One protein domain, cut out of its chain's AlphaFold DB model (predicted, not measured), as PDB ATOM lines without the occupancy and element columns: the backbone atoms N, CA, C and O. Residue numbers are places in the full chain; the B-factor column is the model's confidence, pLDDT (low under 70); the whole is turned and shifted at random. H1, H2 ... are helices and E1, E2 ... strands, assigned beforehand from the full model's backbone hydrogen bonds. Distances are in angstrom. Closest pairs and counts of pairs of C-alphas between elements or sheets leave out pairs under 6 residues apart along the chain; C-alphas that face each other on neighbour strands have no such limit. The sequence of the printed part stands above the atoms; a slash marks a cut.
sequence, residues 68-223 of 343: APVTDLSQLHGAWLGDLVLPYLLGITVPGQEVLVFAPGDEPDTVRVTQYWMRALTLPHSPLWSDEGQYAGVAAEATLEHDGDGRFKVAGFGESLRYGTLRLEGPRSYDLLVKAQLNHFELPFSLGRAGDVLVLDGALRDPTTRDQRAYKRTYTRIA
ATOM      1  N   ALA A  68     285.136 272.031 301.200       96.75
ATOM      2  CA  ALA A  68     284.909 270.841 300.396       96.75
ATOM      3  C   ALA A  68     286.027 269.812 300.646       96.75
ATOM      4  O   ALA A  68     287.177 270.219 300.829       96.75
ATOM      5  N   PRO A  69     285.737 268.497 300.638       97.00
ATOM      6  CA  PRO A  69     286.764 267.468 300.767       97.00
ATOM      7  C   PRO A  69     287.835 267.587 299.680       97.00
ATOM      8  O   PRO A  69     287.519 267.836 298.516       97.00
ATOM      9  N   VAL A  70     289.095 267.367 300.047       96.00
ATOM     10  CA  VAL A  70     290.199 267.351 299.082       96.00
ATOM     11  C   VAL A  70     290.133 266.076 298.242       96.00
ATOM     12  O   VAL A  70     290.238 264.962 298.757       96.00
ATOM     13  N   THR A  71     289.966 266.244 296.931       91.38
ATOM     14  CA  THR A  71     289.926 265.145 295.951       91.38
ATOM     15  C   THR A  71     291.126 265.130 295.009       91.38
ATOM     16  O   THR A  71     291.384 264.108 294.383       91.38
ATOM     17  N   ASP A  72     291.871 266.233 294.929       93.44
ATOM     18  CA  ASP A  72     293.117 266.355 294.176       93.44
ATOM     19  C   ASP A  72     294.243 266.767 295.131       93.44
ATOM     20  O   ASP A  72     294.198 267.837 295.741       93.44
ATOM     21  N   LEU A  73     295.269 265.921 295.247       94.69
ATOM     22  CA  LEU A  73     296.405 266.144 296.144       94.69
ATOM     23  C   LEU A  73     297.218 267.389 295.789       94.69
ATOM     24  O   LEU A  73     297.822 267.994 296.677       94.69
ATOM     25  N   SER A  74     297.172 267.841 294.531       95.19
ATOM     26  CA  SER A  74     297.836 269.079 294.119       95.19
ATOM     27  C   SER A  74     297.318 270.303 294.884       95.19
ATOM     28  O   SER A  74     298.065 271.253 295.124       95.19
ATOM     29  N   GLN A  75     296.070 270.245 295.367       94.75
ATOM     30  CA  GLN A  75     295.447 271.296 296.167       94.75
ATOM     31  C   GLN A  75     296.090 271.466 297.545       94.75
ATOM     32  O   GLN A  75     295.909 272.524 298.157       94.75
ATOM     33  N   LEU A  76     296.804 270.448 298.039       96.81
ATOM     34  CA  LEU A  76     297.507 270.482 299.320       96.81
ATOM     35  C   LEU A  76     298.905 271.075 299.192       96.81
ATOM     36  O   LEU A  76     299.371 271.680 300.148       96.81
ATOM     37  N   HIS A  77     299.566 270.938 298.041       97.00
ATOM     38  CA  HIS A  77     300.976 271.300 297.901       97.00
ATOM     39  C   HIS A  77     301.262 272.758 298.292       97.00
ATOM     40  O   HIS A  77     300.501 273.677 297.963       97.00
ATOM     41  N   GLY A  78     302.389 272.962 298.975       97.00
ATOM     42  CA  GLY A  78     302.831 274.258 299.488       97.00
ATOM     43  C   GLY A  78     302.805 274.342 301.013       97.00
ATOM     44  O   GLY A  78     302.699 273.331 301.707       97.00
ATOM     45  N   ALA A  79     302.943 275.566 301.521       98.19
ATOM     46  CA  ALA A  79     303.019 275.860 302.945       98.19
ATOM     47  C   ALA A  79     301.701 276.447 303.474       98.19
ATOM     48  O   ALA A  79     301.018 277.213 302.791       98.19
ATOM     49  N   TRP A  80     301.367 276.087 304.710       98.25
ATOM     50  CA  TRP A  80     300.129 276.458 305.387       98.25
ATOM     51  C   TRP A  80     300.426 276.869 306.822       98.25
ATOM     52  O   TRP A  80     300.958 276.072 307.593       98.25
ATOM     53  N   LEU A  81     300.081 278.103 307.176       97.44
ATOM     54  CA  LEU A  81     300.267 278.666 308.508       97.44
ATOM     55  C   LEU A  81     299.006 278.446 309.343       97.44
ATOM     56  O   LEU A  81     297.911 278.714 308.864       97.44
ATOM     57  N   GLY A  82     299.136 277.934 310.565       95.56
ATOM     58  CA  GLY A  82     297.989 277.665 311.430       95.56
ATOM     59  C   GLY A  82     297.320 278.938 311.949       95.56
ATOM     60  O   GLY A  82     297.988 279.801 312.502       95.56
ATOM     61  N   ASP A  83     295.989 278.995 311.887       93.69
ATOM     62  CA  ASP A  83     295.204 280.176 312.293       93.69
ATOM     63  C   ASP A  83     294.939 280.239 313.816       93.69
ATOM     64  O   ASP A  83     294.075 280.984 314.285       93.69
ATOM     65  N   LEU A  84     295.606 279.401 314.622       91.38
ATOM     66  CA  LEU A  84     295.405 279.373 316.075       91.38
ATOM     67  C   LEU A  84     296.175 280.520 316.732       91.38
ATOM     68  O   LEU A  84     297.258 280.317 317.277       91.38
ATOM     69  N   VAL A  85     295.563 281.699 316.748       89.00
ATOM     70  CA  VAL A  85     296.223 282.922 317.211       89.00
ATOM     71  C   VAL A  85     295.735 283.451 318.554       89.00
ATOM     72  O   VAL A  85     296.466 284.106 319.301       89.00
ATOM     73  N   LEU A  86     294.522 283.061 318.946       88.38
ATOM     74  CA  LEU A  86     293.895 283.485 320.193       88.38
ATOM     75  C   LEU A  86     294.762 283.260 321.453       88.38
ATOM     76  O   LEU A  86     294.842 284.177 322.269       88.38
ATOM     77  N   PRO A  87     295.419 282.098 321.677       81.50
ATOM     78  CA  PRO A  87     296.138 281.863 322.933       81.50
ATOM     79  C   PRO A  87     297.269 282.860 323.205       81.50
ATOM     80  O   PRO A  87     297.469 283.252 324.357       81.50
ATOM     81  N   TYR A  88     297.994 283.285 322.168       78.62
ATOM     82  CA  TYR A  88     299.064 284.265 322.336       78.62
ATOM     83  C   TYR A  88     298.534 285.704 322.303       78.62
ATOM     84  O   TYR A  88     299.075 286.533 323.030       78.62
ATOM     85  N   LEU A  89     297.447 285.998 321.572       78.94
ATOM     86  CA  LEU A  89     296.757 287.297 321.658       78.94
ATOM     87  C   LEU A  89     296.233 287.580 323.074       78.94
ATOM     88  O   LEU A  89     296.157 288.716 323.519       78.94
ATOM     89  N   LEU A  90     295.884 286.539 323.820       75.31
ATOM     90  CA  LEU A  90     295.466 286.676 325.213       75.31
ATOM     91  C   LEU A  90     296.648 286.661 326.202       75.31
ATOM     92  O   LEU A  90     296.427 286.681 327.412       75.31
ATOM     93  N   GLY A  91     297.894 286.571 325.721       70.69
ATOM     94  CA  GLY A  91     299.094 286.484 326.560       70.69
ATOM     95  C   GLY A  91     299.175 285.212 327.417       70.69
ATOM     96  O   GLY A  91     299.918 285.173 328.395       70.69
ATOM     97  N   ILE A  92     298.403 284.171 327.085       68.94
ATOM     98  CA  ILE A  92     298.281 282.953 327.903       68.94
ATOM     99  C   ILE A  92     299.475 282.016 327.682       68.94
ATOM    100  O   ILE A  92     299.910 281.324 328.604       68.94
ATOM    101  N   THR A  93     300.008 281.974 326.462       67.69
ATOM    102  CA  THR A  93     301.128 281.103 326.082       67.69
ATOM    103  C   THR A  93     302.234 281.895 325.403       67.69
ATOM    104  O   THR A  93     301.982 282.927 324.785       67.69
ATOM    105  N   VAL A  94     303.467 281.383 325.468       65.12
ATOM    106  CA  VAL A  94     304.555 281.914 324.638       65.12
ATOM    107  C   VAL A  94     304.187 281.696 323.164       65.12
ATOM    108  O   VAL A  94     303.744 280.592 322.836       65.12
ATOM    109  N   PRO A  95     304.329 282.705 322.285       72.88
ATOM    110  CA  PRO A  95     304.013 282.557 320.870       72.88
ATOM    111  C   PRO A  95     304.854 281.459 320.215       72.88
ATOM    112  O   PRO A  95     306.080 281.423 320.342       72.88
ATOM    113  N   GLY A  96     304.168 280.587 319.491       86.50
ATOM    114  CA  GLY A  96     304.724 279.626 318.553       86.50
ATOM    115  C   GLY A  96     303.639 279.288 317.541       86.50
ATOM    116  O   GLY A  96     302.480 279.223 317.942       86.50
ATOM    117  N   GLN A  97     304.008 279.121 316.268       91.31
ATOM    118  CA  GLN A  97     303.044 278.803 315.213       91.31
ATOM    119  C   GLN A  97     303.288 277.465 314.577       91.31
ATOM    120  O   GLN A  97     304.414 277.070 314.293       91.31
ATOM    121  N   GLU A  98     302.195 276.786 314.287       95.19
ATOM    122  CA  GLU A  98     302.244 275.588 313.487       95.19
ATOM    123  C   GLU A  98     302.326 275.947 312.001       95.19
ATOM    124  O   GLU A  98     301.554 276.770 311.515       95.19
ATOM    125  N   VAL A  99     303.233 275.295 311.274       97.62
ATOM    126  CA  VAL A  99     303.281 275.353 309.809       97.62
ATOM    127  C   VAL A  99     303.275 273.940 309.253       97.62
ATOM    128  O   VAL A  99     304.068 273.103 309.681       97.62
ATOM    129  N   LEU A 100     302.413 273.687 308.274       98.25
ATOM    130  CA  LEU A 100     302.396 272.449 307.503       98.25
ATOM    131  C   LEU A 100     302.947 272.712 306.107       98.25
ATOM    132  O   LEU A 100     302.477 273.609 305.411       98.25
ATOM    133  N   VAL A 101     303.916 271.912 305.679       98.19
ATOM    134  CA  VAL A 101     304.444 271.935 304.315       98.19
ATOM    135  C   VAL A 101     304.103 270.614 303.652       98.19
ATOM    136  O   VAL A 101     304.625 269.574 304.046       98.19
ATOM    137  N   PHE A 102     303.222 270.654 302.656       98.00
ATOM    138  CA  PHE A 102     302.850 269.485 301.867       98.00
ATOM    139  C   PHE A 102     303.629 269.456 300.553       98.00
ATOM    140  O   PHE A 102     303.686 270.447 299.818       98.00
ATOM    141  N   ALA A 103     304.179 268.293 300.231       97.50
ATOM    142  CA  ALA A 103     304.897 268.010 298.998       97.50
ATOM    143  C   ALA A 103     304.386 266.701 298.379       97.50
ATOM    144  O   ALA A 103     303.859 265.859 299.110       97.50
ATOM    145  N   PRO A 104     304.580 266.479 297.066       97.06
ATOM    146  CA  PRO A 104     304.257 265.199 296.449       97.06
ATOM    147  C   PRO A 104     304.872 264.025 297.221       97.06
ATOM    148  O   PRO A 104     306.017 264.116 297.691       97.06
ATOM    149  N   GLY A 105     304.090 262.956 297.378       94.38
ATOM    150  CA  GLY A 105     304.575 261.668 297.852       94.38
ATOM    151  C   GLY A 105     305.301 260.885 296.762       94.38
ATOM    152  O   GLY A 105     305.263 261.252 295.587       94.38
ATOM    153  N   ASP A 106     305.991 259.823 297.174       91.44
ATOM    154  CA  ASP A 106     306.748 258.965 296.254       91.44
ATOM    155  C   ASP A 106     305.827 257.998 295.483       91.44
ATOM    156  O   ASP A 106     306.164 257.568 294.382       91.44
ATOM    157  N   GLU A 107     304.647 257.694 296.038       91.25
ATOM    158  CA  GLU A 107     303.637 256.802 295.459       91.25
ATOM    159  C   GLU A 107     302.389 257.584 295.003       91.25
ATOM    160  O   GLU A 107     302.086 258.646 295.569       91.25
ATOM    161  N   PRO A 108     301.612 257.065 294.029       89.56
ATOM    162  CA  PRO A 108     300.294 257.604 293.701       89.56
ATOM    163  C   PRO A 108     299.402 257.714 294.940       89.56
ATOM    164  O   PRO A 108     299.489 256.893 295.849       89.56
ATOM    165  N   ASP A 109     298.547 258.735 294.969       91.00
ATOM    166  CA  ASP A 109     297.603 258.988 296.066       91.00
ATOM    167  C   ASP A 109     298.261 259.212 297.444       91.00
ATOM    168  O   ASP A 109     297.596 259.152 298.483       91.00
ATOM    169  N   THR A 110     299.561 259.540 297.463       95.06
ATOM    170  CA  THR A 110     300.277 259.922 298.683       95.06
ATOM    171  C   THR A 110     300.807 261.353 298.654       95.06
ATOM    172  O   THR A 110     301.166 261.904 297.610       95.06
ATOM    173  N   VAL A 111     300.882 261.967 299.833       96.38
ATOM    174  CA  VAL A 111     301.469 263.294 300.048       96.38
ATOM    175  C   VAL A 111     302.423 263.236 301.239       96.38
ATOM    176  O   VAL A 111     302.133 262.596 302.250       96.38
ATOM    177  N   ARG A 112     303.577 263.894 301.137       97.06
ATOM    178  CA  ARG A 112     304.483 264.098 302.273       97.06
ATOM    179  C   ARG A 112     304.099 265.380 302.984       97.06
ATOM    180  O   ARG A 112     303.872 266.392 302.329       97.06
ATOM    181  N   VAL A 113     304.062 265.346 304.307       97.44
ATOM    182  CA  VAL A 113     303.867 266.525 305.146       97.44
ATOM    183  C   VAL A 113     305.029 266.666 306.116       97.44
ATOM    184  O   VAL A 113     305.377 265.727 306.830       97.44
ATOM    185  N   THR A 114     305.603 267.862 306.165       97.62
ATOM    186  CA  THR A 114     306.503 268.278 307.237       97.62
ATOM    187  C   THR A 114     305.771 269.304 308.087       97.62
ATOM    188  O   THR A 114     305.335 270.344 307.595       97.62
ATOM    189  N   GLN A 115     305.613 268.998 309.368       97.50
ATOM    190  CA  GLN A 115     305.020 269.876 310.363       97.50
ATOM    191  C   GLN A 115     306.128 270.550 311.163       97.50
ATOM    192  O   GLN A 115     306.954 269.886 311.793       97.50
ATOM    193  N   TYR A 116     306.102 271.874 311.190       96.38
ATOM    194  CA  TYR A 116     306.995 272.706 311.979       96.38
ATOM    195  C   TYR A 116     306.244 273.347 313.138       96.38
ATOM    196  O   TYR A 116     305.084 273.739 313.012       96.38
ATOM    197  N   TRP A 117     306.949 273.516 314.253       94.31
ATOM    198  CA  TRP A 117     306.571 274.462 315.295       94.31
ATOM    199  C   TRP A 117     307.531 275.636 315.223       94.31
ATOM    200  O   TRP A 117     308.684 275.488 315.612       94.31
ATOM    201  N   MET A 118     307.080 276.763 314.683       93.00
ATOM    202  CA  MET A 118     307.838 277.986 314.433       93.00
ATOM    203  C   MET A 118     307.956 278.824 315.702       93.00
ATOM    204  O   MET A 118     306.961 279.337 316.220       93.00
ATOM    205  N   ARG A 119     309.185 278.993 316.195       89.31
ATOM    206  CA  ARG A 119     309.473 279.772 317.395       89.31
ATOM    207  C   ARG A 119     310.816 280.483 317.314       89.31
ATOM    208  O   ARG A 119     311.836 279.886 316.987       89.31
ATOM    209  N   ALA A 120     310.806 281.760 317.681       82.38
ATOM    210  CA  ALA A 120     311.985 282.607 317.687       82.38
ATOM    211  C   ALA A 120     312.976 282.147 318.768       82.38
ATOM    212  O   ALA A 120     314.170 282.035 318.522       82.38
ATOM    213  N   LEU A 121     312.482 281.825 319.968       74.12
ATOM    214  CA  LEU A 121     313.334 281.467 321.100       74.12
ATOM    215  C   LEU A 121     314.183 280.213 320.828       74.12
ATOM    216  O   LEU A 121     313.673 279.092 320.817       74.12
ATOM    217  N   THR A 122     315.497 280.402 320.754       68.00
ATOM    218  CA  THR A 122     316.480 279.315 320.752       68.00
ATOM    219  C   THR A 122     316.703 278.796 322.174       68.00
ATOM    220  O   THR A 122     316.895 279.565 323.117       68.00
ATOM    221  N   LEU A 123     316.690 277.471 322.352       65.62
ATOM    222  CA  LEU A 123     316.982 276.827 323.631       65.62
ATOM    223  C   LEU A 123     318.434 276.324 323.647       65.62
ATOM    224  O   LEU A 123     318.826 275.636 322.706       65.62
ATOM    225  N   PRO A 124     319.202 276.526 324.737       62.47
ATOM    226  CA  PRO A 124     320.624 276.151 324.797       62.47
ATOM    227  C   PRO A 124     320.933 274.667 324.533       62.47
ATOM    228  O   PRO A 124     322.073 274.300 324.272       62.47
ATOM    229  N   HIS A 125     319.936 273.789 324.665       62.25
ATOM    230  CA  HIS A 125     320.081 272.335 324.514       62.25
ATOM    231  C   HIS A 125     319.357 271.774 323.286       62.25
ATOM    232  O   HIS A 125     319.302 270.562 323.112       62.25
ATOM    233  N   SER A 126     318.747 272.641 322.482       65.75
ATOM    234  CA  SER A 126     317.990 272.265 321.294       65.75
ATOM    235  C   SER A 126     317.844 273.508 320.420       65.75
ATOM    236  O   SER A 126     316.773 274.126 320.426       65.75
ATOM    237  N   PRO A 127     318.927 273.940 319.752       82.94
ATOM    238  CA  PRO A 127     318.858 275.116 318.910       82.94
ATOM    239  C   PRO A 127     317.882 274.841 317.767       82.94
ATOM    240  O   PRO A 127     318.000 273.844 317.058       82.94
ATOM    241  N   LEU A 128     316.880 275.708 317.629       89.56
ATOM    242  CA  LEU A 128     315.893 275.635 316.549       89.56
ATOM    243  C   LEU A 128     316.423 276.256 315.249       89.56
ATOM    244  O   LEU A 128     315.708 276.281 314.256       89.56
ATOM    245  N   TRP A 129     317.670 276.729 315.260       90.62
ATOM    246  CA  TRP A 129     318.353 277.363 314.142       90.62
ATOM    247  C   TRP A 129     319.750 276.764 313.977       90.62
ATOM    248  O   TRP A 129     320.421 276.495 314.976       90.62
ATOM    249  N   SER A 130     320.176 276.547 312.734       90.12
ATOM    250  CA  SER A 130     321.537 276.112 312.408       90.12
ATOM    251  C   SER A 130     322.517 277.290 312.338       90.12
ATOM    252  O   SER A 130     322.114 278.456 312.320       90.12
ATOM    253  N   ASP A 131     323.812 276.980 312.249       89.69
ATOM    254  CA  ASP A 131     324.877 277.974 312.043       89.69
ATOM    255  C   ASP A 131     324.771 278.665 310.664       89.69
ATOM    256  O   ASP A 131     325.312 279.747 310.471       89.69
ATOM    257  N   GLU A 132     324.039 278.076 309.715       90.25
ATOM    258  CA  GLU A 132     323.705 278.653 308.405       90.25
ATOM    259  C   GLU A 132     322.387 279.453 308.416       90.25
ATOM    260  O   GLU A 132     321.910 279.882 307.364       90.25
ATOM    261  N   GLY A 133     321.758 279.620 309.585       88.69
ATOM    262  CA  GLY A 133     320.488 280.335 309.724       88.69
ATOM    263  C   GLY A 133     319.270 279.554 309.221       88.69
ATOM    264  O   GLY A 133     318.240 280.156 308.919       88.69
ATOM    265  N   GLN A 134     319.359 278.222 309.118       91.75
ATOM    266  CA  GLN A 134     318.233 277.374 308.717       91.75
ATOM    267  C   GLN A 134     317.381 276.978 309.920       91.75
ATOM    268  O   GLN A 134     317.914 276.623 310.972       91.75
ATOM    269  N   TYR A 135     316.057 276.991 309.759       93.25
ATOM    270  CA  TYR A 135     315.145 276.564 310.815       93.25
ATOM    271  C   TYR A 135     315.094 275.036 310.933       93.25
ATOM    272  O   TYR A 135     314.853 274.333 309.953       93.25
ATOM    273  N   ALA A 136     315.274 274.520 312.147       91.56
ATOM    274  CA  ALA A 136     315.349 273.091 312.452       91.56
ATOM    275  C   ALA A 136     314.166 272.576 313.294       91.56
ATOM    276  O   ALA A 136     314.127 271.393 313.628       91.56
ATOM    277  N   GLY A 137     313.203 273.435 313.657       91.56
ATOM    278  CA  GLY A 137     312.075 273.117 314.548       91.56
ATOM    279  C   GLY A 137     310.983 272.228 313.938       91.56
ATOM    280  O   GLY A 137     309.803 272.582 313.970       91.56
ATOM    281  N   VAL A 138     311.369 271.079 313.384       94.38
ATOM    282  CA  VAL A 138     310.462 270.037 312.887       94.38
ATOM    283  C   VAL A 138     309.785 269.349 314.073       94.38
ATOM    284  O   VAL A 138     310.452 268.851 314.983       94.38
ATOM    285  N   ALA A 139     308.454 269.308 314.061       94.62
ATOM    286  CA  ALA A 139     307.638 268.592 315.036       94.62
ATOM    287  C   ALA A 139     307.352 267.156 314.580       94.62
ATOM    288  O   ALA A 139     307.532 266.217 315.360       94.62
ATOM    289  N   ALA A 140     306.964 266.981 313.316       95.50
ATOM    290  CA  ALA A 140     306.732 265.675 312.714       95.50
ATOM    291  C   ALA A 140     306.922 265.706 311.193       95.50
ATOM    292  O   ALA A 140     306.716 266.728 310.545       95.50
ATOM    293  N   GLU A 141     307.268 264.560 310.627       96.31
ATOM    294  CA  GLU A 141     307.278 264.281 309.195       96.31
ATOM    295  C   GLU A 141     306.421 263.045 308.953       96.31
ATOM    296  O   GLU A 141     306.558 262.055 309.675       96.31
ATOM    297  N   ALA A 142     305.540 263.088 307.958       95.62
ATOM    298  CA  ALA A 142     304.691 261.954 307.634       95.62
ATOM    299  C   ALA A 142     304.471 261.791 306.131       95.62
ATOM    300  O   ALA A 142     304.390 262.772 305.395       95.62
ATOM    301  N   THR A 143     304.296 260.546 305.697       96.75
ATOM    302  CA  THR A 143     303.708 260.220 304.395       96.75
ATOM    303  C   THR A 143     302.260 259.821 304.630       96.75
ATOM    304  O   THR A 143     301.975 258.907 305.405       96.75
ATOM    305  N   LEU A 144     301.343 260.526 303.979       95.44
ATOM    306  CA  LEU A 144     299.904 260.364 304.125       95.44
ATOM    307  C   LEU A 144     299.333 259.710 302.867       95.44
ATOM    308  O   LEU A 144     299.678 260.117 301.763       95.44
ATOM    309  N   GLU A 145     298.458 258.729 303.047       94.56
ATOM    310  CA  GLU A 145     297.700 258.043 301.997       94.56
ATOM    311  C   GLU A 145     296.272 258.596 301.977       94.56
ATOM    312  O   GLU A 145     295.627 258.687 303.028       94.56
ATOM    313  N   HIS A 146     295.791 258.959 300.789       94.06
ATOM    314  CA  HIS A 146     294.404 259.351 300.549       94.06
ATOM    315  C   HIS A 146     293.542 258.102 300.363       94.06
ATOM    316  O   HIS A 146     293.743 257.333 299.429       94.06
ATOM    317  N   ASP A 147     292.574 257.884 301.251       86.81
ATOM    318  CA  ASP A 147     291.634 256.751 301.186       86.81
ATOM    319  C   ASP A 147     290.289 257.124 300.531       86.81
ATOM    320  O   ASP A 147     289.337 256.340 300.571       86.81
ATOM    321  N   GLY A 148     290.221 258.293 299.882       85.62
ATOM    322  CA  GLY A 148     289.033 258.828 299.211       85.62
ATOM    323  C   GLY A 148     288.212 259.782 300.087       85.62
ATOM    324  O   GLY A 148     288.416 259.893 301.291       85.62
ATOM    325  N   ASP A 149     287.289 260.532 299.474       84.81
ATOM    326  CA  ASP A 149     286.388 261.481 300.159       84.81
ATOM    327  C   ASP A 149     287.095 262.491 301.094       84.81
ATOM    328  O   ASP A 149     286.552 262.913 302.117       84.81
ATOM    329  N   GLY A 150     288.329 262.882 300.754       89.69
ATOM    330  CA  GLY A 150     289.150 263.810 301.544       89.69
ATOM    331  C   GLY A 150     289.657 263.243 302.865       89.69
ATOM    332  O   GLY A 150     290.102 264.009 303.719       89.69
ATOM    333  N   ARG A 151     289.590 261.927 303.059       95.06
ATOM    334  CA  ARG A 151     290.152 261.250 304.222       95.06
ATOM    335  C   ARG A 151     291.619 260.886 303.995       95.06
ATOM    336  O   ARG A 151     292.081 260.709 302.869       95.06
ATOM    337  N   PHE A 152     292.360 260.881 305.097       95.06
ATOM    338  CA  PHE A 152     293.792 260.641 305.125       95.06
ATOM    339  C   PHE A 152     294.170 259.809 306.348       95.06
ATOM    340  O   PHE A 152     293.601 259.934 307.440       95.06
ATOM    341  N   LYS A 153     295.196 258.988 306.165       93.50
ATOM    342  CA  LYS A 153     295.871 258.215 307.212       93.50
ATOM    343  C   LYS A 153     297.366 258.177 306.902       93.50
ATOM    344  O   LYS A 153     297.770 258.426 305.770       93.50
ATOM    345  N   VAL A 154     298.193 257.837 307.883       92.31
ATOM    346  CA  VAL A 154     299.611 257.546 307.623       92.31
ATOM    347  C   VAL A 154     299.713 256.336 306.691       92.31
ATOM    348  O   VAL A 154     299.038 255.327 306.904       92.31
ATOM    349  N   ALA A 155     300.534 256.460 305.651       87.44
ATOM    350  CA  ALA A 155     300.731 255.426 304.646       87.44
ATOM    351  C   ALA A 155     301.494 254.235 305.246       87.44
ATOM    352  O   ALA A 155     302.630 254.377 305.695       87.44
ATOM    353  N   GLY A 156     300.896 253.044 305.229       77.62
ATOM    354  CA  GLY A 156     301.506 251.829 305.784       77.62
ATOM    355  C   GLY A 156     301.770 251.864 307.303       77.62
ATOM    356  O   GLY A 156     301.362 252.773 308.021       77.62
ATOM    357  N   PHE A 157     302.445 250.830 307.815       56.25
ATOM    358  CA  PHE A 157     302.939 250.767 309.200       56.25
ATOM    359  C   PHE A 157     304.454 251.037 309.216       56.25
ATOM    360  O   PHE A 157     305.162 250.482 308.380       56.25
ATOM    361  N   GLY A 158     304.979 251.801 310.185       65.19
ATOM    362  CA  GLY A 158     306.431 251.954 310.397       65.19
ATOM    363  C   GLY A 158     306.962 253.385 310.236       65.19
ATOM    364  O   GLY A 158     306.453 254.296 310.881       65.19
ATOM    365  N   GLU A 159     308.003 253.565 309.410       66.44
ATOM    366  CA  GLU A 159     308.796 254.809 309.235       66.44
ATOM    367  C   GLU A 159     308.037 255.997 308.610       66.44
ATOM    368  O   GLU A 159     308.588 257.089 308.489       66.44
ATOM    369  N   SER A 160     306.771 255.806 308.243       84.94
ATOM    370  CA  SER A 160     305.925 256.794 307.564       84.94
ATOM    371  C   SER A 160     305.411 257.920 308.461       84.94
ATOM    372  O   SER A 160     304.757 258.829 307.963       84.94
ATOM    373  N   LEU A 161     305.680 257.865 309.769       92.69
ATOM    374  CA  LEU A 161     305.494 258.973 310.705       92.69
ATOM    375  C   LEU A 161     306.712 259.058 311.627       92.69
ATOM    376  O   LEU A 161     306.999 258.142 312.399       92.69
ATOM    377  N   ARG A 162     307.423 260.180 311.559       92.94
ATOM    378  CA  ARG A 162     308.639 260.452 312.324       92.94
ATOM    379  C   ARG A 162     308.448 261.724 313.127       92.94
ATOM    380  O   ARG A 162     308.187 262.777 312.564       92.94
ATOM    381  N   TYR A 163     308.617 261.644 314.441       92.38
ATOM    382  CA  TYR A 163     308.592 262.830 315.295       92.38
ATOM    383  C   TYR A 163     309.979 263.457 315.392       92.38
ATOM    384  O   TYR A 163     310.987 262.754 315.508       92.38
ATOM    385  N   GLY A 164     310.014 264.786 315.398       90.69
ATOM    386  CA  GLY A 164     311.225 265.547 315.653       90.69
ATOM    387  C   GLY A 164     311.794 265.250 317.041       90.69
ATOM    388  O   GLY A 164     311.069 265.069 318.023       90.69
ATOM    389  N   THR A 165     313.120 265.204 317.132       88.62
ATOM    390  CA  THR A 165     313.838 264.906 318.382       88.62
ATOM    391  C   THR A 165     314.128 266.154 319.213       88.62
ATOM    392  O   THR A 165     314.465 266.047 320.394       88.62
ATOM    393  N   LEU A 166     313.981 267.336 318.613       88.38
ATOM    394  CA  LEU A 166     314.255 268.613 319.252       88.38
ATOM    395  C   LEU A 166     313.207 268.957 320.318       88.38
ATOM    396  O   LEU A 166     312.047 268.530 320.289       88.38
ATOM    397  N   ARG A 167     313.640 269.743 321.301       88.88
ATOM    398  CA  ARG A 167     312.761 270.373 322.282       88.88
ATOM    399  C   ARG A 167     312.228 271.665 321.670       88.88
ATOM    400  O   ARG A 167     313.005 272.547 321.321       88.88
ATOM    401  N   LEU A 168     310.912 271.756 321.562       87.69
ATOM    402  CA  LEU A 168     310.178 272.886 320.999       87.69
ATOM    403  C   LEU A 168     309.927 273.966 322.065       87.69
ATOM    404  O   LEU A 168     309.877 275.159 321.766       87.69
ATOM    405  N   GLU A 169     309.828 273.548 323.335       86.12
ATOM    406  CA  GLU A 169     309.580 274.442 324.470       86.12
ATOM    407  C   GLU A 169     310.632 274.398 325.578       86.12
ATOM    408  O   GLU A 169     311.319 273.402 325.777       86.12
ATOM    409  N   GLY A 170     310.774 275.499 326.324       82.81
ATOM    410  CA  GLY A 170     311.726 275.609 327.433       82.81
ATOM    411  C   GLY A 170     311.434 274.605 328.561       82.81
ATOM    412  O   GLY A 170     312.196 273.658 328.766       82.81
ATOM    413  N   PRO A 171     310.337 274.783 329.314       85.44
ATOM    414  CA  PRO A 171     309.894 273.800 330.295       85.44
ATOM    415  C   PRO A 171     309.452 272.493 329.625       85.44
ATOM    416  O   PRO A 171     308.658 272.503 328.687       85.44
ATOM    417  N   ARG A 172     309.896 271.347 330.157       86.38
ATOM    418  CA  ARG A 172     309.521 270.018 329.632       86.38
ATOM    419  C   ARG A 172     308.005 269.793 329.607       86.38
ATOM    420  O   ARG A 172     307.509 269.135 328.702       86.38
ATOM    421  N   SER A 173     307.272 270.317 330.588       87.25
ATOM    422  CA  SER A 173     305.807 270.229 330.625       87.25
ATOM    423  C   SER A 173     305.157 270.946 329.441       87.25
ATOM    424  O   SER A 173     304.231 270.403 328.846       87.25
ATOM    425  N   TYR A 174     305.661 272.125 329.070       85.88
ATOM    426  CA  TYR A 174     305.183 272.859 327.900       85.88
ATOM    427  C   TYR A 174     305.587 272.166 326.598       85.88
ATOM    428  O   TYR A 174     304.771 272.098 325.690       85.88
ATOM    429  N   ASP A 175     306.776 271.558 326.535       88.31
ATOM    430  CA  ASP A 175     307.224 270.810 325.346       88.31
ATOM    431  C   ASP A 175     306.310 269.622 325.063       88.31
ATOM    432  O   ASP A 175     305.835 269.444 323.945       88.31
ATOM    433  N   LEU A 176     306.002 268.845 326.102       88.19
ATOM    434  CA  LEU A 176     305.082 267.718 325.995       88.19
ATOM    435  C   LEU A 176     303.655 268.173 325.667       88.19
ATOM    436  O   LEU A 176     302.977 267.504 324.894       88.19
ATOM    437  N   LEU A 177     303.207 269.304 326.224       86.56
ATOM    438  CA  LEU A 177     301.898 269.875 325.912       86.56
ATOM    439  C   LEU A 177     301.801 270.279 324.435       86.56
ATOM    440  O   LEU A 177     300.843 269.889 323.774       86.56
ATOM    441  N   VAL A 178     302.784 271.021 323.917       89.06
ATOM    442  CA  VAL A 178     302.836 271.441 322.508       89.06
ATOM    443  C   VAL A 178     302.906 270.220 321.595       89.06
ATOM    444  O   VAL A 178     302.087 270.089 320.692       89.06
ATOM    445  N   LYS A 179     303.788 269.256 321.875       90.50
ATOM    446  CA  LYS A 179     303.883 268.017 321.085       90.50
ATOM    447  C   LYS A 179     302.582 267.215 321.077       90.50
ATOM    448  O   LYS A 179     302.193 266.707 320.033       90.50
ATOM    449  N   ALA A 180     301.868 267.143 322.202       88.56
ATOM    450  CA  ALA A 180     300.555 266.501 322.252       88.56
ATOM    451  C   ALA A 180     299.494 267.260 321.433       88.56
ATOM    452  O   ALA A 180     298.608 266.638 320.854       88.56
ATOM    453  N   GLN A 181     299.578 268.593 321.370       88.25
ATOM    454  CA  GLN A 181     298.681 269.419 320.555       88.25
ATOM    455  C   GLN A 181     298.963 269.326 319.055       88.25
ATOM    456  O   GLN A 181     298.031 269.525 318.282       88.25
ATOM    457  N   LEU A 182     300.212 269.055 318.670       92.00
ATOM    458  CA  LEU A 182     300.670 268.933 317.284       92.00
ATOM    459  C   LEU A 182     300.508 267.516 316.715       92.00
ATOM    460  O   LEU A 182     300.780 267.301 315.541       92.00
ATOM    461  N   ASN A 183     300.077 266.542 317.519       91.00
ATOM    462  CA  ASN A 183     300.022 265.130 317.144       91.00
ATOM    463  C   ASN A 183     298.852 264.779 316.196       91.00
ATOM    464  O   ASN A 183     297.992 263.953 316.500       91.00
ATOM    465  N   HIS A 184     298.809 265.433 315.042       91.62
ATOM    466  CA  HIS A 184     297.672 265.424 314.124       91.62
ATOM    467  C   HIS A 184     297.508 264.129 313.343       91.62
ATOM    468  O   HIS A 184     296.394 263.802 312.942       91.62
ATOM    469  N   PHE A 185     298.611 263.415 313.120       91.88
ATOM    470  CA  PHE A 185     298.700 262.341 312.131       91.88
ATOM    471  C   PHE A 185     298.677 260.931 312.741       91.88
ATOM    472  O   PHE A 185     298.718 259.954 312.002       91.88
ATOM    473  N   GLU A 186     298.601 260.784 314.072       88.88
ATOM    474  CA  GLU A 186     298.527 259.458 314.713       88.88
ATOM    475  C   GLU A 186     297.202 258.733 314.413       88.88
ATOM    476  O   GLU A 186     297.155 257.503 314.342       88.88
ATOM    477  N   LEU A 187     296.110 259.485 314.258       91.00
ATOM    478  CA  LEU A 187     294.775 258.955 313.989       91.00
ATOM    479  C   LEU A 187     294.301 259.371 312.590       91.00
ATOM    480  O   LEU A 187     294.722 260.419 312.108       91.00
ATOM    481  N   PRO A 188     293.401 258.597 311.950       91.81
ATOM    482  CA  PRO A 188     292.780 259.008 310.696       91.81
ATOM    483  C   PRO A 188     292.084 260.367 310.819       91.81
ATOM    484  O   PRO A 188     291.464 260.671 311.845       91.81
ATOM    485  N   PHE A 189     292.162 261.161 309.758       95.50
ATOM    486  CA  PHE A 189     291.621 262.515 309.702       95.50
ATOM    487  C   PHE A 189     291.076 262.823 308.306       95.50
ATOM    488  O   PHE A 189     291.111 261.995 307.397       95.50
ATOM    489  N   SER A 190     290.514 264.012 308.138       97.06
ATOM    490  CA  SER A 190     290.035 264.523 306.863       97.06
ATOM    491  C   SER A 190     290.603 265.908 306.606       97.06
ATOM    492  O   SER A 190     290.733 266.718 307.527       97.06
ATOM    493  N   LEU A 191     290.928 266.170 305.344       97.81
ATOM    494  CA  LEU A 191     291.331 267.477 304.853       97.81
ATOM    495  C   LEU A 191     290.258 268.008 303.910       97.81
ATOM    496  O   LEU A 191     289.827 267.334 302.971       97.81
ATOM    497  N   GLY A 192     289.847 269.244 304.164       97.56
ATOM    498  CA  GLY A 192     288.987 270.013 303.279       97.56
ATOM    499  C   GLY A 192     289.609 271.360 302.932       97.56
ATOM    500  O   GLY A 192     290.525 271.823 303.610       97.56
ATOM    501  N   ARG A 193     289.098 272.007 301.886       97.19
ATOM    502  CA  ARG A 193     289.499 273.360 301.491       97.19
ATOM    503  C   ARG A 193     288.313 274.288 301.301       97.19
ATOM    504  O   ARG A 193     287.328 273.917 300.666       97.19
ATOM    505  N   ALA A 194     288.470 275.517 301.780       96.69
ATOM    506  CA  ALA A 194     287.591 276.648 301.503       96.69
ATOM    507  C   ALA A 194     288.454 277.824 301.032       96.69
ATOM    508  O   ALA A 194     289.153 278.442 301.836       96.69
ATOM    509  N   GLY A 195     288.478 278.091 299.721       94.69
ATOM    510  CA  GLY A 195     289.441 279.040 299.149       94.69
ATOM    511  C   GLY A 195     290.861 278.672 299.581       94.69
ATOM    512  O   GLY A 195     291.207 277.491 299.569       94.69
ATOM    513  N   ASP A 196     291.651 279.650 300.024       95.00
ATOM    514  CA  ASP A 196     293.031 279.501 300.522       95.00
ATOM    515  C   ASP A 196     293.177 279.045 301.976       95.00
ATOM    516  O   ASP A 196     294.262 279.139 302.550       95.00
ATOM    517  N   VAL A 197     292.123 278.458 302.542       97.50
ATOM    518  CA  VAL A 197     292.149 277.871 303.881       97.50
ATOM    519  C   VAL A 197     292.037 276.351 303.798       97.50
ATOM    520  O   VAL A 197     291.113 275.803 303.188       97.50
ATOM    521  N   LEU A 198     292.988 275.666 304.430       98.19
ATOM    522  CA  LEU A 198     292.964 274.235 304.703       98.19
ATOM    523  C   LEU A 198     292.226 273.997 306.018       98.19
ATOM    524  O   LEU A 198     292.513 274.637 307.028       98.19
ATOM    525  N   VAL A 199     291.309 273.036 306.024       98.25
ATOM    526  CA  VAL A 199     290.609 272.574 307.221       98.25
ATOM    527  C   VAL A 199     291.041 271.150 307.513       98.25
ATOM    528  O   VAL A 199     290.797 270.252 306.711       98.25
ATOM    529  N   LEU A 200     291.641 270.943 308.681       97.88
ATOM    530  CA  LEU A 200     291.952 269.621 309.210       97.88
ATOM    531  C   LEU A 200     290.885 269.252 310.242       97.88
ATOM    532  O   LEU A 200     290.714 269.954 311.241       97.88
ATOM    533  N   ASP A 201     290.167 268.158 309.999       97.12
ATOM    534  CA  ASP A 201     289.201 267.562 310.922       97.12
ATOM    535  C   ASP A 201     289.641 266.157 311.336       97.12
ATOM    536  O   ASP A 201     289.812 265.284 310.492       97.12
ATOM    537  N   GLY A 202     289.825 265.915 312.630       94.06
ATOM    538  CA  GLY A 202     290.321 264.628 313.104       94.06
ATOM    539  C   GLY A 202     290.092 264.395 314.590       94.06
ATOM    540  O   GLY A 202     289.235 265.007 315.235       94.06
ATOM    541  N   ALA A 203     290.889 263.497 315.161       91.69
ATOM    542  CA  ALA A 203     290.910 263.231 316.592       91.69
ATOM    543  C   ALA A 203     292.344 263.247 317.129       91.69
ATOM    544  O   ALA A 203     293.273 262.823 316.452       91.69
ATOM    545  N   LEU A 204     292.502 263.699 318.372       89.25
ATOM    546  CA  LEU A 204     293.725 263.532 319.158       89.25
ATOM    547  C   LEU A 204     293.433 262.593 320.322       89.25
ATOM    548  O   LEU A 204     292.303 262.547 320.820       89.25
ATOM    549  N   ARG A 205     294.449 261.878 320.801       87.25
ATOM    550  CA  ARG A 205     294.354 261.174 322.082       87.25
ATOM    551  C   ARG A 205     294.616 262.146 323.219       87.25
ATOM    552  O   ARG A 205     295.615 262.862 323.204       87.25
ATOM    553  N   ASP A 206     293.745 262.148 324.223       84.69
ATOM    554  CA  ASP A 206     294.024 262.869 325.460       84.69
ATOM    555  C   ASP A 206     295.306 262.300 326.100       84.69
ATOM    556  O   ASP A 206     295.404 261.084 326.285       84.69
ATOM    557  N   PRO A 207     296.302 263.133 326.445       79.44
ATOM    558  CA  PRO A 207     297.570 262.635 326.973       79.44
ATOM    559  C   PRO A 207     297.426 261.964 328.349       79.44
ATOM    560  O   PRO A 207     298.302 261.196 328.747       79.44
ATOM    561  N   THR A 208     296.333 262.232 329.071       83.56
ATOM    562  CA  THR A 208     296.059 261.685 330.403       83.56
ATOM    563  C   THR A 208     295.171 260.448 330.321       83.56
ATOM    564  O   THR A 208     295.512 259.420 330.904       83.56
ATOM    565  N   THR A 209     294.044 260.521 329.604       88.06
ATOM    566  CA  THR A 209     293.058 259.422 329.566       88.06
ATOM    567  C   THR A 209     293.234 258.477 328.381       88.06
ATOM    568  O   THR A 209     292.763 257.345 328.432       88.06
ATOM    569  N   ARG A 210     293.954 258.905 327.332       84.69
ATOM    570  CA  ARG A 210     294.098 258.240 326.019       84.69
ATOM    571  C   ARG A 210     292.815 258.137 325.197       84.69
ATOM    572  O   ARG A 210     292.848 257.554 324.104       84.69
ATOM    573  N   ASP A 211     291.724 258.720 325.685       90.44
ATOM    574  CA  ASP A 211     290.463 258.776 324.960       90.44
ATOM    575  C   ASP A 211     290.608 259.648 323.719       90.44
ATOM    576  O   ASP A 211     291.330 260.649 323.708       90.44
ATOM    577  N   GLN A 212     289.904 259.263 322.657       90.44
ATOM    578  CA  GLN A 212     289.847 260.074 321.452       90.44
ATOM    579  C   GLN A 212     288.996 261.313 321.699       90.44
ATOM    580  O   GLN A 212     287.868 261.239 322.190       90.44
ATOM    581  N   ARG A 213     289.522 262.461 321.292       88.44
ATOM    582  CA  ARG A 213     288.823 263.734 321.337       88.44
ATOM    583  C   ARG A 213     288.870 264.390 319.971       88.44
ATOM    584  O   ARG A 213     289.948 264.680 319.458       88.44
ATOM    585  N   ALA A 214     287.688 264.683 319.433       90.81
ATOM    586  CA  ALA A 214     287.552 265.418 318.185       90.81
ATOM    587  C   ALA A 214     288.293 266.762 318.256       90.81
ATOM    588  O   ALA A 214     288.232 267.492 319.261       90.81
ATOM    589  N   TYR A 215     288.987 267.094 317.177       90.81
ATOM    590  CA  TYR A 215     289.663 268.366 317.016       90.81
ATOM    591  C   TYR A 215     289.546 268.850 315.574       90.81
ATOM    592  O   TYR A 215     289.403 268.068 314.643       90.81
ATOM    593  N   LYS A 216     289.607 270.172 315.429       95.44
ATOM    594  CA  LYS A 216     289.671 270.851 314.144       95.44
ATOM    595  C   LYS A 216     290.761 271.910 314.201       95.44
ATOM    596  O   LYS A 216     290.953 272.523 315.261       95.44
ATOM    597  N   ARG A 217     291.441 272.112 313.079       96.06
ATOM    598  CA  ARG A 217     292.397 273.195 312.834       96.06
ATOM    599  C   ARG A 217     292.122 273.807 311.473       96.06
ATOM    600  O   ARG A 217     291.652 273.119 310.570       96.06
ATOM    601  N   THR A 218     292.419 275.089 311.356       97.62
ATOM    602  CA  THR A 218     292.447 275.780 310.076       97.62
ATOM    603  C   THR A 218     293.829 276.356 309.854       97.62
ATOM    604  O   THR A 218     294.530 276.682 310.818       97.62
ATOM    605  N   TYR A 219     294.225 276.386 308.590       97.75
ATOM    606  CA  TYR A 219     295.505 276.912 308.166       97.75
ATOM    607  C   TYR A 219     295.313 277.753 306.916       97.75
ATOM    608  O   TYR A 219     294.694 277.292 305.955       97.75
ATOM    609  N   THR A 220     295.900 278.936 306.891       97.19
ATOM    610  CA  THR A 220     295.892 279.815 305.728       97.19
ATOM    611  C   THR A 220     297.135 279.565 304.879       97.19
ATOM    612  O   THR A 220     298.248 279.403 305.386       97.19
ATOM    613  N   ARG A 221     296.949 279.481 303.559       97.44
ATOM    614  CA  ARG A 221     298.042 279.278 302.605       97.44
ATOM    615  C   ARG A 221     299.042 280.430 302.678       97.44
ATOM    616  O   ARG A 221     298.654 281.595 302.662       97.44
ATOM    617  N   ILE A 222     300.325 280.086 302.681       97.44
ATOM    618  CA  ILE A 222     301.436 281.036 302.612       97.44
ATOM    619  C   ILE A 222     302.425 280.644 301.510       97.44
ATOM    620  O   ILE A 222     302.471 279.490 301.065       97.44
ATOM    621  N   ALA A 223     303.220 281.607 301.048       95.25
ATOM    622  CA  ALA A 223     304.294 281.350 300.103       95.25
ATOM    623  C   ALA A 223     305.360 280.432 300.732       95.25
ATOM    624  O   ALA A 223     305.542 280.433 301.957       95.25
TER     625      ALA A 223
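This is residues 68 to 223 of the 343 residues of an uncharacterized protein of Mameliella alba (UniProt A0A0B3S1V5). Eight antiparallel strands form a closed barrel; E2, E3 and E4 make one wall, E7, E8 and E9 cross it as the other, and H2 sits outside with its last residues at one open end. E6 pairs onto E4 outside the ring, and residues 119 to 137 make a long loop beyond the barrel. The printed part has 156 residues, in the order E1 H1 E2 E3 E4 E5 E6 H2 E7 E8 E9, and is mostly strand. It is compact, with a radius of gyration of the C-alphas of 15.5 A and spans of 43 by 39 by 33 A.

Find C-alpha 78 at (302.831, 274.258, 299.488), where E1 begins; it runs to residue 82. H1 is residues 86 to 89. E2, residues 97 to 104, is 23.2 A long, E3, residues 110 to 118, 25.1 A, and E4, residues 138 to 148, 27.8 A. Then come E5, residues 151 to 154, and E6, residues 161 to 163. H2, residues 172 to 181, begins at C-alpha 172 at (309.521, 270.018, 329.632) and is 14.2 A long. E7 is residues 189 to 194, and E8, residues 197 to 205, is 24.8 A long. E9, residues 212 to 222, is 30.5 A long and ends at C-alpha 222 at (301.436, 281.036, 302.612).

Start at E1 and go round the barrel: N 80 is 2.8 A from O 100 of E2. Next, E2, E3, E4 and E5 form a meander, each strand the antiparallel neighbour of the one before: look for N 103 and O 112 at 2.8 A, N 113 and O 142 at 2.8 A, and N 145 and O 153 at 2.8 A. E5 and E7 are antiparallel neighbours, with N 152 and O 189 within hydrogen-bond range at 2.8 A. E7, E8 and E9 form a second meander, with N 192 and O 199 at 2.9 A and N 200 and O 217 at 2.9 A. The ring closes at N 220 and O 81, 2.8 A. E5 and E6 are on one side of E4, where N 141 and O 162 are 2.8 A apart. H2 is on the barrel, outside it, at a height of 9.6 A; its closest C-alpha to E4 is Lys 179, 7.1 A from Ala 139. In H2 every O i to N i+4 pair is within hydrogen-bond range; H1 is too short for such a pair. H1 is not on the barrel and is apart from H2.

The C-alphas farthest apart, those of Pro 124 and Asp 149, are 44.7 A apart. The printed part has no cut. The link from E3 to E4, 19 residues, is long. Look for pLDDT under 70 at residues 92 to 94, 122 to 126 and 157 to 159; the mean of the printed part is 89.6.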